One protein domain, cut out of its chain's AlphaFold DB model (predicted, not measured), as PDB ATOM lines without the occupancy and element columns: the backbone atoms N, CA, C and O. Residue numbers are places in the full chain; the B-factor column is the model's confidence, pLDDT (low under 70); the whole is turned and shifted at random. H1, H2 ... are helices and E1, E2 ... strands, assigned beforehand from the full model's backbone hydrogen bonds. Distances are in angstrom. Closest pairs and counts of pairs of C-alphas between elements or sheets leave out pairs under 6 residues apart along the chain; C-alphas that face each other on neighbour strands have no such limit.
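What this domain is: This is residues 3 to 197 of the 256 residues of the protein "ABC-type sulfate transport system permease component" of Vibrio maritimus (UniProt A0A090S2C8). One twisted sheet of ten antiparallel strands curves into an open trough, like part of a barrel, with a gap between its edge strands E1 and E10. The long link of residues 50 to 71 and the short helix H1 lie on its hollow side, while at one end residues 160 to 176, the tip of the E9 and E10 hairpin, stick out as an arm. The printed part has 195 residues, with named elements in the order E1 E2 E3 E4 H1 E5 E6 E7 E8 E9 E10, and its class is mostly strand. It is only just loose, close to compact, with a radius of gyration of the C-alphas of 19.9 A, and elongated, spanning 72 by 38 by 34 A.

How they stand to each other: E1, residues 3 to 7, and E2, residues 10 to 17, form a hairpin, with N 5 and O 12 2.8 A apart. E3, residues 28 to 38, is on the other side of E2 from E1, with N 13 and O 33 3.0 A apart. E4, residues 41 to 49, closes a meander, each strand the antiparallel neighbour of the one before; N 34 and O 45 are 2.9 A apart. H1, residues 72 to 75, is not on the sheet; it is too short for an O i to N i+4 pair, and its one O i to N i+3 pair is not within hydrogen-bond range. E5, residues 83 to 94, is antiparallel to E4, with N 44 and O 88 2.8 A apart. E6, residues 99 to 108, forms a hairpin with E5, with N 91 and O 103 2.9 A apart. E6 runs on into E7, residues 111 to 118, at 97 degrees. E8, residues 121 to 139, has both on one side: N 104 and O 134 are 2.8 A apart, as are N 115 and O 123. On the other side of E8 is E9, residues 142 to 167, with N 133 and O 148 2.9 A apart. E10, residues 170 to 197, ends the second meander, E7 E8 E9 E10; N 157 and O 179 are 3.0 A apart.

Where its parts are: E1 begins at C-alpha 3 (203.183, 195.986, 175.060). E8 is 43.3 A long and bends by 90 degrees at residue 128. E9 is 60.0 A long and ends at C-alpha 167 (253.540, 187.608, 150.773). E10, 61.7 A long, bends by 84 degrees at residue 183 and ends at C-alpha 197 (198.390, 161.925, 165.135).

The domain as a whole: The C-alphas of Asp 97 and Pro 168, the two farthest apart, are 71.7 A apart. The printed part has no cut. The link from E4 to H1, 22 residues, is long. The pLDDT is under 70 in residues 18 to 28 and 53 to 80, and its mean over the printed part is 81.9.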
ATOM      1  N   LEU A   3     204.287 195.120 174.677       81.94
ATOM      2  CA  LEU A   3     203.183 195.986 175.060       81.94
ATOM      3  C   LEU A   3     202.118 195.908 173.973       81.94
ATOM      4  O   LEU A   3     202.408 196.205 172.815       81.94
ATOM      5  N   ASP A   4     200.895 195.578 174.373       83.38
ATOM      6  CA  ASP A   4     199.755 195.514 173.473       83.38
ATOM      7  C   ASP A   4     198.615 196.392 173.993       83.38
ATOM      8  O   ASP A   4     198.288 196.388 175.181       83.38
ATOM      9  N   TYR A   5     198.003 197.146 173.088       82.19
ATOM     10  CA  TYR A   5     196.822 197.958 173.327       82.19
ATOM     11  C   TYR A   5     195.730 197.551 172.344       82.19
ATOM     12  O   TYR A   5     195.952 197.497 171.135       82.19
ATOM     13  N   PHE A   6     194.539 197.297 172.875       85.12
ATOM     14  CA  PHE A   6     193.374 196.877 172.110       85.12
ATOM     15  C   PHE A   6     192.184 197.742 172.512       85.12
ATOM     16  O   PHE A   6     191.840 197.811 173.693       85.12
ATOM     17  N   TYR A   7     191.557 198.395 171.537       81.31
ATOM     18  CA  TYR A   7     190.333 199.162 171.740       81.31
ATOM     19  C   TYR A   7     189.404 198.969 170.543       81.31
ATOM     20  O   TYR A   7     189.722 199.395 169.435       81.31
ATOM     21  N   GLU A   8     188.259 198.322 170.775       88.75
ATOM     22  CA  GLU A   8     187.312 197.928 169.726       88.75
ATOM     23  C   GLU A   8     188.017 197.159 168.589       88.75
ATOM     24  O   GLU A   8     188.579 196.087 168.814       88.75
ATOM     25  N   ALA A   9     188.001 197.709 167.375       86.62
ATOM     26  CA  ALA A   9     188.653 197.162 166.191       86.62
ATOM     27  C   ALA A   9     190.138 197.549 166.070       86.62
ATOM     28  O   ALA A   9     190.839 197.016 165.212       86.62
ATOM     29  N   PHE A  10     190.629 198.480 166.890       91.56
ATOM     30  CA  PHE A  10     191.988 199.004 166.813       91.56
ATOM     31  C   PHE A  10     192.962 198.225 167.701       91.56
ATOM     32  O   PHE A  10     192.675 197.914 168.861       91.56
ATOM     33  N   LYS A  11     194.151 197.963 167.155       89.25
ATOM     34  CA  LYS A  11     195.258 197.261 167.805       89.25
ATOM     35  C   LYS A  11     196.524 198.106 167.693       89.25
ATOM     36  O   LYS A  11     196.819 198.638 166.629       89.25
ATOM     37  N   ALA A  12     197.310 198.181 168.752       88.50
ATOM     38  CA  ALA A  12     198.681 198.665 168.696       88.50
ATOM     39  C   ALA A  12     199.561 197.687 169.468       88.50
ATOM     40  O   ALA A  12     199.237 197.342 170.601       88.50
ATOM     41  N   SER A  13     200.651 197.223 168.865       88.00
ATOM     42  CA  SER A  13     201.562 196.271 169.502       88.00
ATOM     43  C   SER A  13     203.001 196.673 169.251       88.00
ATOM     44  O   SER A  13     203.369 197.050 168.136       88.00
ATOM     45  N   VAL A  14     203.815 196.582 170.296       86.06
ATOM     46  CA  VAL A  14     205.253 196.814 170.245       86.06
ATOM     47  C   VAL A  14     205.949 195.693 170.997       86.06
ATOM     48  O   VAL A  14     205.637 195.424 172.159       86.06
ATOM     49  N   GLN A  15     206.936 195.070 170.358       78.50
ATOM     50  CA  GLN A  15     207.802 194.091 170.994       78.50
ATOM     51  C   GLN A  15     209.272 194.437 170.774       78.50
ATOM     52  O   GLN A  15     209.733 194.677 169.660       78.50
ATOM     53  N   ILE A  16     210.010 194.409 171.878       79.75
ATOM     54  CA  ILE A  16     211.459 194.563 171.922       79.75
ATOM     55  C   ILE A  16     212.032 193.266 172.477       79.75
ATOM     56  O   ILE A  16     211.630 192.824 173.564       79.75
ATOM     57  N   VAL A  17     212.982 192.671 171.769       72.31
ATOM     58  CA  VAL A  17     213.670 191.461 172.216       72.31
ATOM     59  C   VAL A  17     215.152 191.736 172.388       72.31
ATOM     60  O   VAL A  17     215.753 192.575 171.725       72.31
ATOM     61  N   LYS A  18     215.720 191.029 173.358       66.38
ATOM     62  CA  LYS A  18     217.151 190.906 173.555       66.38
ATOM     63  C   LYS A  18     217.485 189.434 173.383       66.38
ATOM     64  O   LYS A  18     216.997 188.615 174.170       66.38
ATOM     65  N   ARG A  19     218.285 189.090 172.379       60.75
ATOM     66  CA  ARG A  19     218.676 187.703 172.144       60.75
ATOM     67  C   ARG A  19     219.906 187.365 172.999       60.75
ATOM     68  O   ARG A  19     220.676 188.258 173.348       60.75
ATOM     69  N   PRO A  20     220.097 186.099 173.411       47.50
ATOM     70  CA  PRO A  20     221.228 185.709 174.261       47.50
ATOM     71  C   PRO A  20     222.605 185.991 173.645       47.50
ATOM     72  O   PRO A  20     223.571 186.156 174.383       47.50
ATOM     73  N   GLN A  21     222.681 186.042 172.314       46.84
ATOM     74  CA  GLN A  21     223.878 186.422 171.566       46.84
ATOM     75  C   GLN A  21     224.163 187.937 171.550       46.84
ATOM     76  O   GLN A  21     225.264 188.320 171.166       46.84
ATOM     77  N   ASP A  22     223.220 188.781 171.982       42.91
ATOM     78  CA  ASP A  22     223.353 190.240 171.939       42.91
ATOM     79  C   ASP A  22     224.035 190.769 173.217       42.91
ATOM     80  O   ASP A  22     223.752 190.331 174.345       42.91
ATOM     81  N   HIS A  23     224.905 191.771 173.068       44.91
ATOM     82  CA  HIS A  23     225.491 192.485 174.203       44.91
ATOM     83  C   HIS A  23     224.403 193.258 174.980       44.91
ATOM     84  O   HIS A  23     223.329 193.574 174.470       44.91
ATOM     85  N   TRP A  24     224.652 193.584 176.257       41.91
ATOM     86  CA  TRP A  24     223.664 194.258 177.128       41.91
ATOM     87  C   TRP A  24     223.207 195.643 176.608       41.91
ATOM     88  O   TRP A  24     222.204 196.174 177.077       41.91
ATOM     89  N   SER A  25     223.924 196.212 175.640       44.19
ATOM     90  CA  SER A  25     223.732 197.544 175.063       44.19
ATOM     91  C   SER A  25     222.826 197.614 173.822       44.19
ATOM     92  O   SER A  25     222.571 198.725 173.364       44.19
ATOM     93  N   GLU A  26     222.323 196.495 173.281       51.94
ATOM     94  CA  GLU A  26     221.693 196.458 171.940       51.94
ATOM     95  C   GLU A  26     220.327 195.730 171.907       51.94
ATOM     96  O   GLU A  26     220.180 194.690 171.267       51.94
ATOM     97  N   PRO A  27     219.286 196.225 172.605       57.81
ATOM     98  CA  PRO A  27     217.934 195.687 172.447       57.81
ATOM     99  C   PRO A  27     217.401 195.960 171.031       57.81
ATOM    100  O   PRO A  27     217.485 197.088 170.543       57.81
ATOM    101  N   GLN A  28     216.800 194.957 170.388       67.38
ATOM    102  CA  GLN A  28     216.284 195.072 169.023       67.38
ATOM    103  C   GLN A  28     214.756 195.158 168.991       67.38
ATOM    104  O   GLN A  28     214.045 194.454 169.715       67.38
ATOM    105  N   LEU A  29     214.239 196.047 168.139       75.88
ATOM    106  CA  LEU A  29     212.808 196.185 167.888       75.88
ATOM    107  C   LEU A  29     212.351 195.083 166.921       75.88
ATOM    108  O   LEU A  29     212.631 195.150 165.723       75.88
ATOM    109  N   GLU A  30     211.634 194.088 167.442       76.19
ATOM    110  CA  GLU A  30     211.104 192.970 166.649       76.19
ATOM    111  C   GLU A  30     209.915 193.412 165.800       76.19
ATOM    112  O   GLU A  30     209.881 193.178 164.595       76.19
ATOM    113  N   TRP A  31     208.948 194.091 166.419       84.94
ATOM    114  CA  TRP A  31     207.815 194.680 165.717       84.94
ATOM    115  C   TRP A  31     207.263 195.891 166.462       84.94
ATOM    116  O   TRP A  31     207.377 196.018 167.682       84.94
ATOM    117  N   ALA A  32     206.638 196.779 165.704       90.69
ATOM    118  CA  ALA A  32     205.900 197.931 166.192       90.69
ATOM    119  C   ALA A  32     204.869 198.309 165.133       90.69
ATOM    120  O   ALA A  32     205.232 198.862 164.092       90.69
ATOM    121  N   TYR A  33     203.599 197.994 165.367       92.12
ATOM    122  CA  TYR A  33     202.562 198.189 164.359       92.12
ATOM    123  C   TYR A  33     201.246 198.684 164.939       92.12
ATOM    124  O   TYR A  33     200.927 198.476 166.113       92.12
ATOM    125  N   LEU A  34     200.470 199.311 164.060       94.06
ATOM    126  CA  LEU A  34     199.055 199.585 164.252       94.06
ATOM    127  C   LEU A  34     198.244 198.621 163.393       94.06
ATOM    128  O   LEU A  34     198.619 198.322 162.258       94.06
ATOM    129  N   GLY A  35     197.152 198.121 163.950       94.69
ATOM    130  CA  GLY A  35     196.250 197.173 163.323       94.69
ATOM    131  C   GLY A  35     194.804 197.640 163.404       94.69
ATOM    132  O   GLY A  35     194.410 198.308 164.362       94.69
ATOM    133  N   TYR A  36     194.009 197.277 162.406       92.75
ATOM    134  CA  TYR A  36     192.573 197.518 162.404       92.75
ATOM    135  C   TYR A  36     191.827 196.305 161.847       92.75
ATOM    136  O   TYR A  36     192.117 195.852 160.737       92.75
ATOM    137  N   SER A  37     190.884 195.777 162.625       92.69
ATOM    138  CA  SER A  37     190.107 194.580 162.292       92.69
ATOM    139  C   SER A  37     188.702 194.947 161.804       92.69
ATOM    140  O   SER A  37     187.968 195.663 162.480       92.69
ATOM    141  N   ILE A  38     188.307 194.439 160.637       91.94
ATOM    142  CA  ILE A  38     186.987 194.659 160.032       91.94
ATOM    143  C   ILE A  38     186.449 193.315 159.544       91.94
ATOM    144  O   ILE A  38     186.871 192.817 158.501       91.94
ATOM    145  N   GLY A  39     185.499 192.743 160.288       90.88
ATOM    146  CA  GLY A  39     184.981 191.404 160.000       90.88
ATOM    147  C   GLY A  39     186.118 190.382 159.970       90.88
ATOM    148  O   GLY A  39     186.857 190.252 160.942       90.88
ATOM    149  N   ASP A  40     186.284 189.737 158.820       91.19
ATOM    150  CA  ASP A  40     187.284 188.692 158.567       91.19
ATOM    151  C   ASP A  40     188.676 189.228 158.185       91.19
ATOM    152  O   ASP A  40     189.602 188.452 157.931       91.19
ATOM    153  N   PHE A  41     188.833 190.552 158.109       93.25
ATOM    154  CA  PHE A  41     190.067 191.204 157.683       93.25
ATOM    155  C   PHE A  41     190.783 191.885 158.847       93.25
ATOM    156  O   PHE A  41     190.163 192.545 159.681       93.25
ATOM    157  N   GLU A  42     192.111 191.816 158.861       92.75
ATOM    158  CA  GLU A  42     192.968 192.631 159.717       92.75
ATOM    159  C   GLU A  42     194.036 193.324 158.873       92.75
ATOM    160  O   GLU A  42     194.887 192.683 158.260       92.75
ATOM    161  N   VAL A  43     194.005 194.652 158.851       95.62
ATOM    162  CA  VAL A  43     195.024 195.466 158.184       95.62
ATOM    163  C   VAL A  43     196.061 195.872 159.217       95.62
ATOM    164  O   VAL A  43     195.693 196.353 160.286       95.62
ATOM    165  N   ARG A  44     197.348 195.707 158.906       95.25
ATOM    166  CA  ARG A  44     198.466 196.115 159.767       95.25
ATOM    167  C   ARG A  44     199.421 197.024 159.010       95.25
ATOM    168  O   ARG A  44     199.661 196.812 157.823       95.25
ATOM    169  N   ALA A  45     199.995 197.999 159.705       96.38
ATOM    170  CA  ALA A  45     201.039 198.871 159.180       96.38
ATOM    171  C   ALA A  45     202.058 199.237 160.268       96.38
ATOM    172  O   ALA A  45     201.685 199.522 161.408       96.38
ATOM    173  N   GLY A  46     203.341 199.237 159.910       93.06
ATOM    174  CA  GLY A  46     204.456 199.536 160.810       93.06
ATOM    175  C   GLY A  46     205.648 198.619 160.556       93.06
ATOM    176  O   GLY A  46     205.849 198.159 159.435       93.06
ATOM    177  N   ARG A  47     206.426 198.333 161.601       91.50
ATOM    178  CA  ARG A  47     207.441 197.276 161.585       91.50
ATOM    179  C   ARG A  47     206.771 195.948 161.914       91.50
ATOM    180  O   ARG A  47     206.256 195.776 163.018       91.50
ATOM    181  N   LEU A  48     206.751 195.041 160.950       89.12
ATOM    182  CA  LEU A  48     206.039 193.768 160.971       89.12
ATOM    183  C   LEU A  48     207.032 192.614 160.830       89.12
ATOM    184  O   LEU A  48     208.086 192.760 160.218       89.12
ATOM    185  N   ARG A  49     206.693 191.442 161.369       86.19
ATOM    186  CA  ARG A  49     207.486 190.224 161.174       86.19
ATOM    187  C   ARG A  49     207.277 189.662 159.769       86.19
ATOM    188  O   ARG A  49     206.144 189.623 159.299       86.19
ATOM    189  N   LEU A  50     208.342 189.168 159.139       86.50
ATOM    190  CA  LEU A  50     208.270 188.493 157.839       86.50
ATOM    191  C   LEU A  50     207.522 187.146 157.944       86.50
ATOM    192  O   LEU A  50     208.000 186.249 158.642       86.50
ATOM    193  N   PRO A  51     206.383 186.955 157.248       82.75
ATOM    194  CA  PRO A  51     205.556 185.755 157.383       82.75
ATOM    195  C   PRO A  51     205.982 184.640 156.407       82.75
ATOM    196  O   PRO A  51     205.174 184.135 155.628       82.75
ATOM    197  N   VAL A  52     207.265 184.266 156.395       77.88
ATOM    198  CA  VAL A  52     207.831 183.346 155.381       77.88
ATOM    199  C   VAL A  52     208.103 181.918 155.868       77.88
ATOM    200  O   VAL A  52     208.204 180.996 155.064       77.88
ATOM    201  N   PHE A  53     208.173 181.706 157.175       67.94
ATOM    202  CA  PHE A  53     208.362 180.402 157.816       67.94
ATOM    203  C   PHE A  53     207.043 179.739 158.215       67.94
ATOM    204  O   PHE A  53     206.100 180.433 158.609       67.94
ATOM    205  N   LEU A  54     207.019 178.403 158.244       57.94
ATOM    206  CA  LEU A  54     205.922 177.609 158.820       57.94
ATOM    207  C   LEU A  54     205.629 178.022 160.270       57.94
ATOM    208  O   LEU A  54     204.472 178.084 160.673       57.94
ATOM    209  N   ALA A  55     206.666 178.373 161.038       57.34
ATOM    210  CA  ALA A  55     206.542 178.852 162.416       57.34
ATOM    211  C   ALA A  55     206.769 180.369 162.574       57.34
ATOM    212  O   ALA A  55     207.216 180.823 163.629       57.34
ATOM    213  N   SER A  56     206.453 181.178 161.555       51.97
ATOM    214  CA  SER A  56     206.603 182.648 161.625       51.97
ATOM    215  C   SER A  56     205.842 183.277 162.798       51.97
ATOM    216  O   SER A  56     206.289 184.269 163.375       51.97
ATOM    217  N   GLU A  57     204.728 182.674 163.211       42.44
ATOM    218  CA  GLU A  57     203.916 183.152 164.338       42.44
ATOM    219  C   GLU A  57     204.360 182.591 165.704       42.44
ATOM    220  O   GLU A  57     203.959 183.113 166.741       42.44
ATOM    221  N   TYR A  58     205.246 181.585 165.736       43.59
ATOM    222  CA  TYR A  58     205.591 180.831 166.952       43.59
ATOM    223  C   TYR A  58     207.014 181.049 167.478       43.59
ATOM    224  O   TYR A  58     207.389 180.430 168.470       43.59
ATOM    225  N   TYR A  59     207.797 181.966 166.897       37.97
ATOM    226  CA  TYR A  59     209.192 182.190 167.314       37.97
ATOM    227  C   TYR A  59     209.357 182.559 168.813       37.97
ATOM    228  O   TYR A  59     210.435 182.359 169.363       37.97
ATOM    229  N   TYR A  60     208.306 183.041 169.502       31.86
ATOM    230  CA  TYR A  60     208.371 183.430 170.926       31.86
ATOM    231  C   TYR A  60     207.260 182.872 171.843       31.86
ATOM    232  O   TYR A  60     207.163 183.300 172.992       31.86
ATOM    233  N   VAL A  61     206.445 181.904 171.404       31.02
ATOM    234  CA  VAL A  61     205.424 181.275 172.273       31.02
ATOM    235  C   VAL A  61     205.825 179.826 172.544       31.02
ATOM    236  O   VAL A  61     205.659 178.952 171.696       31.02
ATOM    237  N   GLY A  62     206.394 179.578 173.727       27.48
ATOM    238  CA  GLY A  62     207.086 178.341 174.126       27.48
ATOM    239  C   GLY A  62     206.242 177.068 174.279       27.48
ATOM    240  O   GLY A  62     206.570 176.244 175.121       27.48
ATOM    241  N   HIS A  63     205.174 176.887 173.497       29.20
ATOM    242  CA  HIS A  63     204.320 175.692 173.560       29.20
ATOM    243  C   HIS A  63     204.046 174.997 172.214       29.20
ATOM    244  O   HIS A  63     203.380 173.966 172.209       29.20
ATOM    245  N   ALA A  64     204.572 175.489 171.086       35.91
ATOM    246  CA  ALA A  64     204.307 174.896 169.764       35.91
ATOM    247  C   ALA A  64     205.507 174.169 169.121       35.91
ATOM    248  O   ALA A  64     205.349 173.542 168.072       35.91
ATOM    249  N   TYR A  65     206.687 174.221 169.746       37.50
ATOM    250  CA  TYR A  65     207.913 173.591 169.254       37.50
ATOM    251  C   TYR A  65     208.433 172.580 170.279       37.50
ATOM    252  O   TYR A  65     208.719 172.937 171.416       37.50
ATOM    253  N   THR A  66     208.565 171.317 169.875       40.75
ATOM    254  CA  THR A  66     209.254 170.273 170.656       40.75
ATOM    255  C   THR A  66     210.774 170.364 170.516       40.75
ATOM    256  O   THR A  66     211.508 169.917 171.393       40.75
ATOM    257  N   ALA A  67     211.282 170.974 169.441       41.38
ATOM    258  CA  ALA A  67     212.711 171.219 169.302       41.38
ATOM    259  C   ALA A  67     213.145 172.435 170.139       41.38
ATOM    260  O   ALA A  67     212.558 173.511 170.049       41.38
ATOM    261  N   ALA A  68     214.220 172.271 170.918       37.09
ATOM    262  CA  ALA A  68     214.756 173.293 171.825       37.09
ATOM    263  C   ALA A  68     215.231 174.597 171.139       37.09
ATOM    264  O   ALA A  68     215.508 175.580 171.828       37.09
ATOM    265  N   ARG A  69     215.363 174.609 169.804       43.53
ATOM    266  CA  ARG A  69     215.677 175.778 168.963       43.53
ATOM    267  C   ARG A  69     214.977 175.631 167.601       43.53
ATOM    268  O   ARG A  69     214.908 174.501 167.113       43.53
ATOM    269  N   PRO A  70     214.491 176.724 166.978       50.34
ATOM    270  CA  PRO A  70     214.102 176.714 165.567       50.34
ATOM    271  C   PRO A  70     215.253 176.196 164.696       50.34
ATOM    272  O   PRO A  70     216.414 176.477 164.997       50.34
ATOM    273  N   ASN A  71     214.946 175.442 163.638       42.28
ATOM    274  CA  ASN A  71     215.978 174.856 162.779       42.28
ATOM    275  C   ASN A  71     216.741 175.960 162.038       42.28
ATOM    276  O   ASN A  71     216.205 176.612 161.138       42.28
ATOM    277  N   GLU A  72     217.998 176.170 162.434       50.91
ATOM    278  CA  GLU A  72     218.875 177.221 161.909       50.91
ATOM    279  C   GLU A  72     219.056 177.113 160.386       50.91
ATOM    280  O   GLU A  72     219.267 178.122 159.722       50.91
ATOM    281  N   GLU A  73     218.943 175.912 159.812       51.19
ATOM    282  CA  GLU A  73     219.088 175.651 158.375       51.19
ATOM    283  C   GLU A  73     218.034 176.387 157.543       51.19
ATOM    284  O   GLU A  73     218.354 176.969 156.511       51.19
ATOM    285  N   VAL A  74     216.788 176.393 158.015       50.00
ATOM    286  CA  VAL A  74     215.672 177.066 157.344       50.00
ATOM    287  C   VAL A  74     215.615 178.531 157.759       50.00
ATOM    288  O   VAL A  74     215.460 179.406 156.920       50.00
ATOM    289  N   TYR A  75     215.830 178.841 159.036       54.44
ATOM    290  CA  TYR A  75     215.658 180.203 159.550       54.44
ATOM    291  C   TYR A  75     216.784 181.177 159.163       54.44
ATOM    292  O   TYR A  75     216.581 182.389 159.208       54.44
ATOM    293  N   ASN A  76     217.942 180.674 158.719       55.53
ATOM    294  CA  ASN A  76     219.015 181.503 158.159       55.53
ATOM    295  C   ASN A  76     218.850 181.793 156.652       55.53
ATOM    296  O   ASN A  76     219.636 182.566 156.102       55.53
ATOM    297  N   SER A  77     217.843 181.221 155.978       54.88
ATOM    298  CA  SER A  77     217.641 181.354 154.523       54.88
ATOM    299  C   SER A  77     217.335 182.787 154.062       54.88
ATOM    300  O   SER A  77     217.564 183.123 152.902       54.88
ATOM    301  N   ILE A  78     216.865 183.648 154.970       59.75
ATOM    302  CA  ILE A  78     216.581 185.074 154.728       59.75
ATOM    303  C   ILE A  78     217.680 186.001 155.258       59.75
ATOM    304  O   ILE A  78     217.433 187.164 155.571       59.75
ATOM    305  N   LEU A  79     218.903 185.476 155.391       63.53
ATOM    306  CA  LEU A  79     220.096 186.237 155.778       63.53
ATOM    307  C   LEU A  79     219.972 186.933 157.148       63.53
ATOM    308  O   LEU A  79     220.650 187.922 157.411       63.53
ATOM    309  N   GLY A  80     219.113 186.411 158.030       63.84
ATOM    310  CA  GLY A  80     218.898 186.927 159.387       63.84
ATOM    311  C   GLY A  80     217.919 188.103 159.501       63.84
ATOM    312  O   GLY A  80     217.665 188.556 160.619       63.84
ATOM    313  N   VAL A  81     217.331 188.575 158.397       71.25
ATOM    314  CA  VAL A  81     216.293 189.620 158.419       71.25
ATOM    315  C   VAL A  81     214.985 189.010 158.912       71.25
ATOM    316  O   VAL A  81     214.424 188.162 158.241       71.25
ATOM    317  N   THR A  82     214.464 189.413 160.071       75.69
ATOM    318  CA  THR A  82     213.236 188.817 160.650       75.69
ATOM    319  C   THR A  82     212.005 189.715 160.552       75.69
ATOM    320  O   THR A  82     210.879 189.261 160.779       75.69
ATOM    321  N   ALA A  83     212.197 190.982 160.200       82.69
ATOM    322  CA  ALA A  83     211.162 192.001 160.178       82.69
ATOM    323  C   ALA A  83     211.307 192.908 158.955       82.69
ATOM    324  O   ALA A  83     212.362 192.972 158.330       82.69
ATOM    325  N   TYR A  84     210.230 193.611 158.631       88.69
ATOM    326  CA  TYR A  84     210.171 194.593 157.563       88.69
ATOM    327  C   TYR A  84     209.296 195.773 157.975       88.69
ATOM    328  O   TYR A  84     208.316 195.612 158.704       88.69
ATOM    329  N   ASN A  85     209.603 196.961 157.467       92.56
ATOM    330  CA  ASN A  85     208.701 198.103 157.584       92.56
ATOM    331  C   ASN A  85     207.738 198.099 156.397       92.56
ATOM    332  O   ASN A  85     208.158 198.135 155.240       92.56
ATOM    333  N   GLY A  86     206.437 198.054 156.663       94.75
ATOM    334  CA  GLY A  86     205.461 197.898 155.601       94.75
ATOM    335  C   GLY A  86     204.026 197.789 156.075       94.75
ATOM    336  O   GLY A  86     203.660 198.255 157.156       94.75
ATOM    337  N   ALA A  87     203.215 197.171 155.226       96.62
ATOM    338  CA  ALA A  87     201.821 196.880 155.502       96.62
ATOM    339  C   ALA A  87     201.474 195.441 155.109       96.62
ATOM    340  O   ALA A  87     202.086 194.853 154.214       96.62
ATOM    341  N   SER A  88     200.474 194.881 155.775       96.69
ATOM    342  CA  SER A  88     199.900 193.579 155.446       96.69
ATOM    343  C   SER A  88     198.393 193.606 155.624       96.69
ATOM    344  O   SER A  88     197.866 194.348 156.456       96.69
ATOM    345  N   ILE A  89     197.704 192.753 154.882       96.69
ATOM    346  CA  ILE A  89     196.289 192.460 155.099       96.69
ATOM    347  C   ILE A  89     196.209 190.981 155.409       96.69
ATOM    348  O   ILE A  89     196.742 190.191 154.647       96.69
ATOM    349  N   ILE A  90     195.556 190.618 156.500       95.31
ATOM    350  CA  ILE A  90     195.248 189.235 156.846       95.31
ATOM    351  C   ILE A  90     193.770 189.038 156.565       95.31
ATOM    352  O   ILE A  90     192.951 189.812 157.056       95.31
ATOM    353  N   TRP A  91     193.430 188.025 155.785       94.62
ATOM    354  CA  TRP A  91     192.058 187.592 155.574       94.62
ATOM    355  C   TRP A  91     191.896 186.176 156.104       94.62
ATOM    356  O   TRP A  91     192.553 185.262 155.608       94.62
ATOM    357  N   ASN A  92     191.033 186.009 157.104       92.44
ATOM    358  CA  ASN A  92     190.724 184.713 157.695       92.44
ATOM    359  C   ASN A  92     189.358 184.243 157.205       92.44
ATOM    360  O   ASN A  92     188.357 184.920 157.404       92.44
ATOM    361  N   TYR A  93     189.306 183.078 156.579       91.81
ATOM    362  CA  TYR A  93     188.085 182.503 156.043       91.81
ATOM    363  C   TYR A  93     187.901 181.080 156.555       91.81
ATOM    364  O   TYR A  93     188.777 180.232 156.383       91.81
ATOM    365  N   SER A  94     186.753 180.807 157.168       92.12
ATOM    366  CA  SER A  94     186.382 179.452 157.586       92.12
ATOM    367  C   SER A  94     185.726 178.739 156.402       92.12
ATOM    368  O   SER A  94     184.638 179.124 155.976       92.12
ATOM    369  N   LEU A  95     186.405 177.738 155.832       90.06
ATOM    370  CA  LEU A  95     185.862 176.903 154.753       90.06
ATOM    371  C   LEU A  95     184.816 175.922 155.298       90.06
ATOM    372  O   LEU A  95     183.812 175.664 154.636       90.06
ATOM    373  N   THR A  96     185.075 175.384 156.490       92.00
ATOM    374  CA  THR A  96     184.155 174.593 157.321       92.00
ATOM    375  C   THR A  96     184.362 174.988 158.787       92.00
ATOM    376  O   THR A  96     185.208 175.839 159.072       92.00
ATOM    377  N   ASP A  97     183.622 174.378 159.715       86.50
ATOM    378  CA  ASP A  97     183.785 174.635 161.153       86.50
ATOM    379  C   ASP A  97     185.191 174.232 161.655       86.50
ATOM    380  O   ASP A  97     185.744 174.860 162.555       86.50
ATOM    381  N   GLU A  98     185.800 173.233 161.014       85.69
ATOM    382  CA  GLU A  98     187.106 172.661 161.357       85.69
ATOM    383  C   GLU A  98     188.233 173.091 160.410       85.69
ATOM    384  O   GLU A  98     189.375 172.704 160.627       85.69
ATOM    385  N   LEU A  99     187.953 173.840 159.334       90.62
ATOM    386  CA  LEU A  99     188.944 174.185 158.307       90.62
ATOM    387  C   LEU A  99     189.023 175.696 158.087       90.62
ATOM    388  O   LEU A  99     188.099 176.312 157.554       90.62
ATOM    389  N   GLN A 100     190.171 176.281 158.416       93.00
ATOM    390  CA  GLN A 100     190.438 177.713 158.322       93.00
ATOM    391  C   GLN A 100     191.539 178.004 157.301       93.00
ATOM    392  O   GLN A 100     192.605 177.389 157.311       93.00
ATOM    393  N   LEU A 101     191.292 178.977 156.431       93.62
ATOM    394  CA  LEU A 101     192.260 179.540 155.499       93.62
ATOM    395  C   LEU A 101     192.620 180.954 155.949       93.62
ATOM    396  O   LEU A 101     191.738 181.787 156.140       93.62
ATOM    397  N   SER A 102     193.910 181.244 156.046       94.56
ATOM    398  CA  SER A 102     194.433 182.589 156.249       94.56
ATOM    399  C   SER A 102     195.281 182.995 155.052       94.56
ATOM    400  O   SER A 102     196.202 182.275 154.666       94.56
ATOM    401  N   LEU A 103     194.975 184.140 154.447       96.44
ATOM    402  CA  LEU A 103     195.787 184.743 153.391       96.44
ATOM    403  C   LEU A 103     196.367 186.061 153.889       96.44
ATOM    404  O   LEU A 103     195.625 186.943 154.316       96.44
ATOM    405  N   THR A 104     197.684 186.207 153.780       96.75
ATOM    406  CA  THR A 104     198.407 187.412 154.190       96.75
ATOM    407  C   THR A 104     199.271 187.952 153.052       96.75
ATOM    408  O   THR A 104     200.470 187.663 152.998       96.75
ATOM    409  N   PRO A 105     198.706 188.710 152.096       97.75
ATOM    410  CA  PRO A 105     199.504 189.561 151.223       97.75
ATOM    411  C   PRO A 105     200.183 190.677 152.025       97.75
ATOM    412  O   PRO A 105     199.590 191.280 152.927       97.75
ATOM    413  N   PHE A 106     201.425 190.986 151.670       96.50
ATOM    414  CA  PHE A 106     202.194 192.042 152.315       96.50
ATOM    415  C   PHE A 106     203.109 192.780 151.344       96.50
ATOM    416  O   PHE A 106     203.536 192.243 150.320       96.50
ATOM    417  N   VAL A 107     203.422 194.023 151.699       97.00
ATOM    418  CA  VAL A 107     204.379 194.877 150.993       97.00
ATOM    419  C   VAL A 107     205.313 195.534 151.997       97.00
ATOM    420  O   VAL A 107     204.877 195.987 153.057       97.00
ATOM    421  N   GLY A 108     206.597 195.573 151.665       92.69
ATOM    422  CA  GLY A 108     207.642 196.241 152.428       92.69
ATOM    423  C   GLY A 108     208.219 197.423 151.663       92.69
ATOM    424  O   GLY A 108     208.355 197.395 150.436       92.69
ATOM    425  N   PHE A 109     208.553 198.466 152.409       89.19
ATOM    426  CA  PHE A 109     209.169 199.685 151.903       89.19
ATOM    427  C   PHE A 109     210.635 199.751 152.323       89.19
ATOM    428  O   PHE A 109     211.184 198.783 152.849       89.19
ATOM    429  N   LYS A 110     211.252 200.915 152.094       88.88
ATOM    430  CA  LYS A 110     212.634 201.152 152.483       88.88
ATOM    431  C   LYS A 110     212.843 200.881 153.973       88.88
ATOM    432  O   LYS A 110     212.222 201.523 154.821       88.88
ATOM    433  N   ASP A 111     213.721 199.933 154.260       85.44
ATOM    434  CA  ASP A 111     214.121 199.535 155.604       85.44
ATOM    435  C   ASP A 111     215.603 199.181 155.596       85.44
ATOM    436  O   ASP A 111     216.104 198.622 154.618       85.44
ATOM    437  N   ASN A 112     216.281 199.503 156.692       85.44
ATOM    438  CA  ASN A 112     217.693 199.211 156.872       85.44
ATOM    439  C   ASN A 112     217.818 198.232 158.034       85.44
ATOM    440  O   ASN A 112     217.407 198.534 159.155       85.44
ATOM    441  N   ASN A 113     218.389 197.065 157.762       81.25
ATOM    442  CA  ASN A 113     218.610 196.026 158.755       81.25
ATOM    443  C   ASN A 113     220.093 195.667 158.790       81.25
ATOM    444  O   ASN A 113     220.700 195.433 157.749       81.25
ATOM    445  N   GLU A 114     220.668 195.600 159.984       82.38
ATOM    446  CA  GLU A 114     222.030 195.111 160.186       82.38
ATOM    447  C   GLU A 114     221.995 193.740 160.856       82.38
ATOM    448  O   GLU A 114     221.223 193.500 161.788       82.38
ATOM    449  N   VAL A 115     222.831 192.832 160.360       79.44
ATOM    450  CA  VAL A 115     222.977 191.473 160.872       79.44
ATOM    451  C   VAL A 115     224.450 191.215 161.144       79.44
ATOM    452  O   VAL A 115     225.265 191.129 160.223       79.44
ATOM    453  N   ASP A 116     224.799 191.056 162.416       81.31
ATOM    454  CA  ASP A 116     226.135 190.624 162.810       81.31
ATOM    455  C   ASP A 116     226.284 189.126 162.553       81.31
ATOM    456  O   ASP A 116     225.780 188.282 163.293       81.31
ATOM    457  N   PHE A 117     226.975 188.787 161.466       75.38
ATOM    458  CA  PHE A 117     227.223 187.397 161.098       75.38
ATOM    459  C   PHE A 117     228.289 186.769 162.004       75.38
ATOM    460  O   PHE A 117     228.208 185.595 162.367       75.38
ATOM    461  N   ASN A 118     229.308 187.551 162.369       80.38
ATOM    462  CA  ASN A 118     230.326 187.219 163.366       80.38
ATOM    463  C   ASN A 118     231.003 188.518 163.870       80.38
ATOM    464  O   ASN A 118     230.768 189.577 163.288       80.38
ATOM    465  N   PRO A 119     231.882 188.476 164.895       83.00
ATOM    466  CA  PRO A 119     232.520 189.685 165.441       83.00
ATOM    467  C   PRO A 119     233.283 190.551 164.421       83.00
ATOM    468  O   PRO A 119     233.509 191.737 164.654       83.00
ATOM    469  N   ASN A 120     233.675 189.966 163.290       86.56
ATOM    470  CA  ASN A 120     234.457 190.601 162.236       86.56
ATOM    471  C   ASN A 120     233.638 190.905 160.967       86.56
ATOM    472  O   ASN A 120     234.189 191.471 160.027       86.56
ATOM    473  N   LEU A 121     232.351 190.549 160.905       84.06
ATOM    474  CA  LEU A 121     231.507 190.744 159.723       84.06
ATOM    475  C   LEU A 121     230.084 191.143 160.118       84.06
ATOM    476  O   LEU A 121     229.324 190.316 160.626       84.06
ATOM    477  N   THR A 122     229.712 192.379 159.786       88.62
ATOM    478  CA  THR A 122     228.322 192.854 159.811       88.62
ATOM    479  C   THR A 122     227.812 192.964 158.377       88.62
ATOM    480  O   THR A 122     228.495 193.509 157.507       88.62
ATOM    481  N   LEU A 123     226.617 192.445 158.124       87.50
ATOM    482  CA  LEU A 123     225.903 192.583 156.861       87.50
ATOM    483  C   LEU A 123     224.837 193.665 157.035       87.50
ATOM    484  O   LEU A 123     223.937 193.513 157.855       87.50
ATOM    485  N   GLU A 124     224.943 194.760 156.290       89.50
ATOM    486  CA  GLU A 124     223.891 195.775 156.210       89.50
ATOM    487  C   GLU A 124     223.032 195.504 154.975       89.50
ATOM    488  O   GLU A 124     223.564 195.372 153.874       89.50
ATOM    489  N   PHE A 125     221.719 195.443 155.157       87.62
ATOM    490  CA  PHE A 125     220.728 195.266 154.106       87.62
ATOM    491  C   PHE A 125     219.833 196.503 154.033       87.62
ATOM    492  O   PHE A 125     219.095 196.793 154.974       87.62
ATOM    493  N   GLU A 126     219.868 197.208 152.904       90.62
ATOM    494  CA  GLU A 126     218.918 198.270 152.567       90.62
ATOM    495  C   GLU A 126     217.870 197.700 151.608       90.62
ATOM    496  O   GLU A 126     218.092 197.590 150.399       90.62
ATOM    497  N   THR A 127     216.707 197.327 152.138       89.94
ATOM    498  CA  THR A 127     215.563 196.914 151.322       89.94
ATOM    499  C   THR A 127     215.067 198.116 150.523       89.94
ATOM    500  O   THR A 127     214.802 199.168 151.090       89.94
ATOM    501  N   LYS A 128     214.906 197.978 149.204       91.06
ATOM    502  CA  LYS A 128     214.315 199.015 148.338       91.06
ATOM    503  C   LYS A 128     212.812 198.836 148.224       91.06
ATOM    504  O   LYS A 128     212.042 199.780 148.384       91.06
ATOM    505  N   ASN A 129     212.409 197.611 147.914       92.06
ATOM    506  CA  ASN A 129     211.024 197.193 147.845       92.06
ATOM    507  C   ASN A 129     210.933 195.700 148.166       92.06
ATOM    508  O   ASN A 129     211.900 194.941 148.027       92.06
ATOM    509  N   MET A 130     209.760 195.297 148.627       93.88
ATOM    510  CA  MET A 130     209.449 193.907 148.890       93.88
ATOM    511  C   MET A 130     207.953 193.693 148.744       93.88
ATOM    512  O   MET A 130     207.153 194.550 149.122       93.88
ATOM    513  N   TRP A 131     207.566 192.528 148.256       96.25
ATOM    514  CA  TRP A 131     206.193 192.067 148.343       96.25
ATOM    515  C   TRP A 131     206.159 190.557 148.503       96.25
ATOM    516  O   TRP A 131     207.112 189.847 148.183       96.25
ATOM    517  N   GLY A 132     205.046 190.063 149.017       96.31
ATOM    518  CA  GLY A 132     204.874 188.641 149.186       96.31
ATOM    519  C   GLY A 132     203.458 188.259 149.546       96.31
ATOM    520  O   GLY A 132     202.561 189.092 149.703       96.31
ATOM    521  N   LEU A 133     203.277 186.953 149.652       96.75
ATOM    522  CA  LEU A 133     202.030 186.323 150.026       96.75
ATOM    523  C   LEU A 133     202.347 185.167 150.959       96.75
ATOM    524  O   LEU A 133     203.150 184.302 150.621       96.75
ATOM    525  N   ASN A 134     201.673 185.132 152.098       95.69
ATOM    526  CA  ASN A 134     201.561 183.938 152.914       95.69
ATOM    527  C   ASN A 134     200.148 183.358 152.770       95.69
ATOM    528  O   ASN A 134     199.169 184.104 152.698       95.69
ATOM    529  N   ALA A 135     200.053 182.038 152.697       95.75
ATOM    530  CA  ALA A 135     198.805 181.299 152.705       95.75
ATOM    531  C   ALA A 135     198.919 180.147 153.702       95.75
ATOM    532  O   ALA A 135     199.785 179.281 153.562       95.75
ATOM    533  N   GLN A 136     198.025 180.114 154.681       94.00
ATOM    534  CA  GLN A 136     197.976 179.075 155.695       94.00
ATOM    535  C   GLN A 136     196.619 178.385 155.669       94.00
ATOM    536  O   GLN A 136     195.586 179.039 155.745       94.00
ATOM    537  N   LEU A 137     196.627 177.060 155.586       94.19
ATOM    538  CA  LEU A 137     195.447 176.227 155.757       94.19
ATOM    539  C   LEU A 137     195.612 175.440 157.055       94.19
ATOM    540  O   LEU A 137     196.591 174.710 157.200       94.19
ATOM    541  N   ALA A 138     194.683 175.589 157.987       91.81
ATOM    542  CA  ALA A 138     194.708 174.926 159.280       91.81
ATOM    543  C   ALA A 138     193.412 174.147 159.495       91.81
ATOM    544  O   ALA A 138     192.326 174.677 159.263       91.81
ATOM    545  N   GLY A 139     193.542 172.900 159.939       89.94
ATOM    546  CA  GLY A 139     192.445 172.125 160.501       89.94
ATOM    547  C   GLY A 139     192.767 171.634 161.909       89.94
ATOM    548  O   GLY A 139     193.819 171.972 162.447       89.94
ATOM    549  N   ASP A 140     191.898 170.804 162.486       88.19
ATOM    550  CA  ASP A 140     192.042 170.330 163.876       88.19
ATOM    551  C   ASP A 140     193.415 169.710 164.175       88.19
ATOM    552  O   ASP A 140     194.040 170.002 165.193       88.19
ATOM    553  N   ASN A 141     193.903 168.885 163.245       90.69
ATOM    554  CA  ASN A 141     195.103 168.073 163.439       90.69
ATOM    555  C   ASN A 141     196.225 168.423 162.461       90.69
ATOM    556  O   ASN A 141     197.238 167.732 162.432       90.69
ATOM    557  N   PHE A 142     196.063 169.435 161.608       91.00
ATOM    558  CA  PHE A 142     197.071 169.743 160.599       91.00
ATOM    559  C   PHE A 142     197.167 171.224 160.290       91.00
ATOM    560  O   PHE A 142     196.200 171.975 160.397       91.00
ATOM    561  N   ARG A 143     198.335 171.627 159.805       91.44
ATOM    562  CA  ARG A 143     198.557 172.952 159.240       91.44
ATOM    563  C   ARG A 143     199.464 172.841 158.034       91.44
ATOM    564  O   ARG A 143     200.472 172.144 158.078       91.44
ATOM    565  N   VAL A 144     199.127 173.558 156.976       93.88
ATOM    566  CA  VAL A 144     199.958 173.745 155.789       93.88
ATOM    567  C   VAL A 144     200.211 175.235 155.627       93.88
ATOM    568  O   VAL A 144     199.279 176.029 155.692       93.88
ATOM    569  N   ASN A 145     201.464 175.621 155.418       92.12
ATOM    570  CA  ASN A 145     201.879 177.000 155.203       92.12
ATOM    571  C   ASN A 145     202.662 177.099 153.898       92.12
ATOM    572  O   ASN A 145     203.682 176.435 153.733       92.12
ATOM    573  N   PHE A 146     202.215 177.973 153.012       95.69
ATOM    574  CA  PHE A 146     202.949 178.402 151.836       95.69
ATOM    575  C   PHE A 146     203.321 179.873 151.992       95.69
ATOM    576  O   PHE A 146     202.495 180.682 152.415       95.69
ATOM    577  N   ALA A 147     204.537 180.242 151.609       94.31
ATOM    578  CA  ALA A 147     204.919 181.638 151.501       94.31
ATOM    579  C   ALA A 147     205.754 181.904 150.251       94.31
ATOM    580  O   ALA A 147     206.594 181.100 149.847       94.31
ATOM    581  N   PHE A 148     205.523 183.073 149.670       95.12
ATOM    582  CA  PHE A 148     206.304 183.646 148.592       95.12
ATOM    583  C   PHE A 148     206.749 185.053 148.981       95.12
ATOM    584  O   PHE A 148     205.960 185.823 149.535       95.12
ATOM    585  N   LEU A 149     207.992 185.391 148.661       93.81
ATOM    586  CA  LEU A 149     208.562 186.719 148.849       93.81
ATOM    587  C   LEU A 149     209.457 187.057 147.659       93.81
ATOM    588  O   LEU A 149     210.250 186.228 147.221       93.81
ATOM    589  N   ASP A 150     209.349 188.287 147.176       94.38
ATOM    590  CA  ASP A 150     210.262 188.897 146.213       94.38
ATOM    591  C   ASP A 150     210.732 190.231 146.798       94.38
ATOM    592  O   ASP A 150     209.915 191.058 147.222       94.38
ATOM    593  N   SER A 151     212.045 190.425 146.882       92.81
ATOM    594  CA  SER A 151     212.630 191.648 147.423       92.81
ATOM    595  C   SER A 151     213.845 192.103 146.632       92.81
ATOM    596  O   SER A 151     214.709 191.307 146.262       92.81
ATOM    597  N   ASN A 152     213.935 193.414 146.413       93.19
ATOM    598  CA  ASN A 152     215.145 194.077 145.945       93.19
ATOM    599  C   ASN A 152     215.825 194.804 147.100       93.19
ATOM    600  O   ASN A 152     215.169 195.542 147.841       93.19
ATOM    601  N   PHE A 153     217.141 194.652 147.212       91.44
ATOM    602  CA  PHE A 153     217.929 195.261 148.277       91.44
ATOM    603  C   PHE A 153     219.349 195.599 147.814       91.44
ATOM    604  O   PHE A 153     219.868 195.016 146.863       91.44
ATOM    605  N   ASP A 154     219.975 196.549 148.495       92.62
ATOM    606  CA  ASP A 154     221.426 196.717 148.471       92.62
ATOM    607  C   ASP A 154     222.006 196.044 149.721       92.62
ATOM    608  O   ASP A 154     221.403 196.087 150.794       92.62
ATOM    609  N   GLN A 155     223.167 195.414 149.591       90.94
ATOM    610  CA  GLN A 155     223.891 194.804 150.700       90.94
ATOM    611  C   GLN A 155     225.258 195.467 150.845       90.94
ATOM    612  O   GLN A 155     225.974 195.623 149.863       90.94
ATOM    613  N   THR A 156     225.666 195.805 152.062       93.12
ATOM    614  CA  THR A 156     227.026 196.268 152.355       93.12
ATOM    615  C   THR A 156     227.665 195.346 153.378       93.12
ATOM    616  O   THR A 156     227.189 195.217 154.504       93.12
ATOM    617  N   ASN A 157     228.773 194.712 152.998       92.62
ATOM    618  CA  ASN A 157     229.554 193.885 153.913       92.62
ATOM    619  C   ASN A 157     230.546 194.779 154.656       92.62
ATOM    620  O   ASN A 157     231.492 195.277 154.044       92.62
ATOM    621  N   LYS A 158     230.343 194.964 155.960       92.06
ATOM    622  CA  LYS A 158     231.246 195.696 156.855       92.06
ATOM    623  C   LYS A 158     232.187 194.700 157.525       92.06
ATOM    624  O   LYS A 158     231.812 194.007 158.472       92.06
ATOM    625  N   ILE A 159     233.407 194.608 157.010       91.31
ATOM    626  CA  ILE A 159     234.435 193.675 157.470       91.31
ATOM    627  C   ILE A 159     235.386 194.412 158.417       91.31
ATOM    628  O   ILE A 159     235.906 195.475 158.082       91.31
ATOM    629  N   ARG A 160     235.637 193.838 159.594       93.00
ATOM    630  CA  ARG A 160     236.578 194.341 160.604       93.00
ATOM    631  C   ARG A 160     237.744 193.371 160.750       93.00
ATOM    632  O   ARG A 160     237.537 192.162 160.706       93.00
ATOM    633  N   ASN A 161     238.947 193.899 160.971       91.69
ATOM    634  CA  ASN A 161     240.164 193.108 161.212       91.69
ATOM    635  C   ASN A 161     240.420 192.026 160.140       91.69
ATOM    636  O   ASN A 161     240.637 190.859 160.464       91.69
ATOM    637  N   LEU A 162     240.351 192.392 158.858       89.94
ATOM    638  CA  LEU A 162     240.607 191.457 157.762       89.94
ATOM    639  C   LEU A 162     242.111 191.217 157.615       89.94
ATOM    640  O   LEU A 162     242.840 192.131 157.229       89.94
ATOM    641  N   ASP A 163     242.555 189.989 157.853       90.00
ATOM    642  CA  ASP A 163     243.936 189.581 157.604       90.00
ATOM    643  C   ASP A 163     244.108 189.114 156.156       90.00
ATOM    644  O   ASP A 163     243.449 188.177 155.700       90.00
ATOM    645  N   VAL A 164     245.011 189.765 155.424       90.19
ATOM    646  CA  VAL A 164     245.357 189.415 154.042       90.19
ATOM    647  C   VAL A 164     246.825 189.026 153.983       90.19
ATOM    648  O   VAL A 164     247.698 189.800 154.376       90.19
ATOM    649  N   GLU A 165     247.110 187.834 153.464       93.50
ATOM    650  CA  GLU A 165     248.479 187.424 153.157       93.50
ATOM    651  C   GLU A 165     248.952 188.157 151.897       93.50
ATOM    652  O   GLU A 165     248.452 187.919 150.798       93.50
ATOM    653  N   VAL A 166     249.898 189.084 152.054       93.06
ATOM    654  CA  VAL A 166     250.435 189.881 150.932       93.06
ATOM    655  C   VAL A 166     251.776 189.342 150.422       93.06
ATOM    656  O   VAL A 166     252.229 189.725 149.346       93.06
ATOM    657  N   ALA A 167     252.403 188.435 151.175       92.25
ATOM    658  CA  ALA A 167     253.540 187.608 150.773       92.25
ATOM    659  C   ALA A 167     253.589 186.350 151.665       92.25
ATOM    660  O   ALA A 167     253.040 186.405 152.763       92.25
ATOM    661  N   PRO A 168     254.262 185.253 151.257       94.44
ATOM    662  CA  PRO A 168     254.331 184.023 152.049       94.44
ATOM    663  C   PRO A 168     254.743 184.268 153.510       94.44
ATOM    664  O   PRO A 168     255.877 184.668 153.781       94.44
ATOM    665  N   GLY A 169     253.820 184.037 154.444       91.38
ATOM    666  CA  GLY A 169     254.020 184.238 155.885       91.38
ATOM    667  C   GLY A 169     253.965 185.692 156.374       91.38
ATOM    668  O   GLY A 169     254.245 185.939 157.548       91.38
ATOM    669  N   PHE A 170     253.611 186.655 155.519       92.62
ATOM    670  CA  PHE A 170     253.455 188.063 155.878       92.62
ATOM    671  C   PHE A 170     252.005 188.517 155.677       92.62
ATOM    672  O   PHE A 170     251.504 188.620 154.554       92.62
ATOM    673  N   PHE A 171     251.354 188.827 156.796       93.38
ATOM    674  CA  PHE A 171     249.959 189.244 156.851       93.38
ATOM    675  C   PHE A 171     249.855 190.745 157.109       93.38
ATOM    676  O   PHE A 171     250.588 191.304 157.926       93.38
ATOM    677  N   MET A 172     248.924 191.392 156.416       93.19
ATOM    678  CA  MET A 172     248.499 192.758 156.688       93.19
ATOM    679  C   MET A 172     247.067 192.728 157.212       93.19
ATOM    680  O   MET A 172     246.184 192.179 156.555       93.19
ATOM    681  N   THR A 173     246.840 193.343 158.372       92.44
ATOM    682  CA  THR A 173     245.502 193.490 158.950       92.44
ATOM    683  C   THR A 173     244.890 194.810 158.499       92.44
ATOM    684  O   THR A 173     245.406 195.889 158.804       92.44
ATOM    685  N   PHE A 174     243.763 194.737 157.799       90.62
ATOM    686  CA  PHE A 174     242.942 195.894 157.468       90.62
ATOM    687  C   PHE A 174     241.908 196.104 158.582       90.62
ATOM    688  O   PHE A 174     241.084 195.216 158.818       90.62
ATOM    689  N   PRO A 175     241.918 197.253 159.282       91.19
ATOM    690  CA  PRO A 175     241.048 197.457 160.440       91.19
ATOM    691  C   PRO A 175     239.567 197.506 160.049       91.19
ATOM    692  O   PRO A 175     238.718 197.060 160.820       91.19
ATOM    693  N   TYR A 176     239.259 198.021 158.855       92.62
ATOM    694  CA  TYR A 176     237.895 198.171 158.366       92.62
ATOM    695  C   TYR A 176     237.839 198.189 156.835       92.62
ATOM    696  O   TYR A 176     238.655 198.858 156.197       92.62
ATOM    697  N   LEU A 177     236.871 197.480 156.257       92.94
ATOM    698  CA  LEU A 177     236.583 197.454 154.824       92.94
ATOM    699  C   LEU A 177     235.070 197.352 154.597       92.94
ATOM    700  O   LEU A 177     234.416 196.493 155.181       92.94
ATOM    701  N   GLU A 178     234.536 198.181 153.701       93.88
ATOM    702  CA  GLU A 178     233.155 198.072 153.222       93.88
ATOM    703  C   GLU A 178     233.132 197.572 151.781       93.88
ATOM    704  O   GLU A 178     233.801 198.129 150.907       93.88
ATOM    705  N   VAL A 179     232.342 196.531 151.527       93.44
ATOM    706  CA  VAL A 179     232.130 195.989 150.182       93.44
ATOM    707  C   VAL A 179     230.645 196.109 149.830       93.44
ATOM    708  O   VAL A 179     229.852 195.284 150.294       93.44
ATOM    709  N   PRO A 180     230.248 197.129 149.045       93.94
ATOM    710  CA  PRO A 180     228.866 197.295 148.616       93.94
ATOM    711  C   PRO A 180     228.525 196.364 147.444       93.94
ATOM    712  O   PRO A 180     229.241 196.293 146.445       93.94
ATOM    713  N   LEU A 181     227.381 195.701 147.547       90.69
ATOM    714  CA  LEU A 181     226.729 194.856 146.554       90.69
ATOM    715  C   LEU A 181     225.362 195.474 146.260       90.69
ATOM    716  O   LEU A 181     224.433 195.379 147.059       90.69
ATOM    717  N   LYS A 182     225.249 196.167 145.128       93.25
ATOM    718  CA  LYS A 182     224.026 196.893 144.765       93.25
ATOM    719  C   LYS A 182     223.084 196.045 143.928       93.25
ATOM    720  O   LYS A 182     223.527 195.128 143.241       93.25
ATOM    721  N   ASP A 183     221.807 196.401 143.970       91.38
ATOM    722  CA  ASP A 183     220.743 195.867 143.118       91.38
ATOM    723  C   ASP A 183     220.619 194.342 143.204       91.38
ATOM    724  O   ASP A 183     220.409 193.648 142.208       91.38
ATOM    725  N   GLN A 184     220.752 193.821 144.422       90.25
ATOM    726  CA  GLN A 184     220.512 192.418 144.708       90.25
ATOM    727  C   GLN A 184     219.004 192.134 144.689       90.25
ATOM    728  O   GLN A 184     218.163 192.999 144.961       90.25
ATOM    729  N   ASN A 185     218.656 190.901 144.341       90.44
ATOM    730  CA  ASN A 185     217.291 190.398 144.373       90.44
ATOM    731  C   ASN A 185     217.279 189.046 145.076       90.44
ATOM    732  O   ASN A 185     218.219 188.267 144.933       90.44
ATOM    733  N   ILE A 186     216.216 188.792 145.830       88.31
ATOM    734  CA  ILE A 186     215.944 187.483 146.404       88.31
ATOM    735  C   ILE A 186     214.486 187.124 146.164       88.31
ATOM    736  O   ILE A 186     213.578 187.873 146.533       88.31
ATOM    737  N   LYS A 187     214.274 185.951 145.573       93.06
ATOM    738  CA  LYS A 187     212.970 185.296 145.522       93.06
ATOM    739  C   LYS A 187     212.985 184.107 146.451       93.06
ATOM    740  O   LYS A 187     213.819 183.226 146.297       93.06
ATOM    741  N   LEU A 188     212.071 184.076 147.408       91.44
ATOM    742  CA  LEU A 188     211.941 182.994 148.372       91.44
ATOM    743  C   LEU A 188     210.600 182.294 148.178       91.44
ATOM    744  O   LEU A 188     209.546 182.929 148.156       91.44
ATOM    745  N   TYR A 189     210.656 180.972 148.113       93.62
ATOM    746  CA  TYR A 189     209.509 180.083 148.194       93.62
ATOM    747  C   TYR A 189     209.648 179.229 149.444       93.62
ATOM    748  O   TYR A 189     210.719 178.683 149.702       93.62
ATOM    749  N   SER A 190     208.566 179.090 150.198       92.06
ATOM    750  CA  SER A 190     208.500 178.282 151.409       92.06
ATOM    751  C   SER A 190     207.234 177.444 151.388       92.06
ATOM    752  O   SER A 190     206.153 177.944 151.067       92.06
ATOM    753  N   LEU A 191     207.368 176.164 151.710       94.81
ATOM    754  CA  LEU A 191     206.251 175.255 151.900       94.81
ATOM    755  C   LEU A 191     206.544 174.378 153.107       94.81
ATOM    756  O   LEU A 191     207.550 173.669 153.142       94.81
ATOM    757  N   GLY A 192     205.640 174.396 154.074       92.31
ATOM    758  CA  GLY A 192     205.724 173.552 155.248       92.31
ATOM    759  C   GLY A 192     204.380 172.959 155.617       92.31
ATOM    760  O   GLY A 192     203.329 173.519 155.305       92.31
ATOM    761  N   ALA A 193     204.424 171.819 156.287       93.88
ATOM    762  CA  ALA A 193     203.257 171.162 156.830       93.88
ATOM    763  C   ALA A 193     203.571 170.529 158.187       93.88
ATOM    764  O   ALA A 193     204.668 170.017 158.413       93.88
ATOM    765  N   GLU A 194     202.579 170.525 159.067       91.81
ATOM    766  CA  GLU A 194     202.560 169.747 160.299       91.81
ATOM    767  C   GLU A 194     201.266 168.941 160.398       91.81
ATOM    768  O   GLU A 194     200.213 169.378 159.928       91.81
ATOM    769  N   TYR A 195     201.356 167.759 161.004       93.94
ATOM    770  CA  TYR A 195     200.210 166.912 161.315       93.94
ATOM    771  C   TYR A 195     200.391 166.270 162.695       93.94
ATOM    772  O   TYR A 195     201.477 165.775 163.017       93.94
ATOM    773  N   ASP A 196     199.330 166.263 163.495       93.06
ATOM    774  CA  ASP A 196     199.248 165.660 164.821       93.06
ATOM    775  C   ASP A 196     198.379 164.390 164.778       93.06
ATOM    776  O   ASP A 196     197.172 164.427 164.542       93.06
ATOM    777  N   PHE A 197     199.017 163.238 164.980       93.88
ATOM    778  CA  PHE A 197     198.390 161.925 165.135       93.88
ATOM    779  C   PHE A 197     198.250 161.572 166.625       93.88
ATOM    780  O   PHE A 197     198.648 160.482 167.052       93.88
TER     781      PHE A 197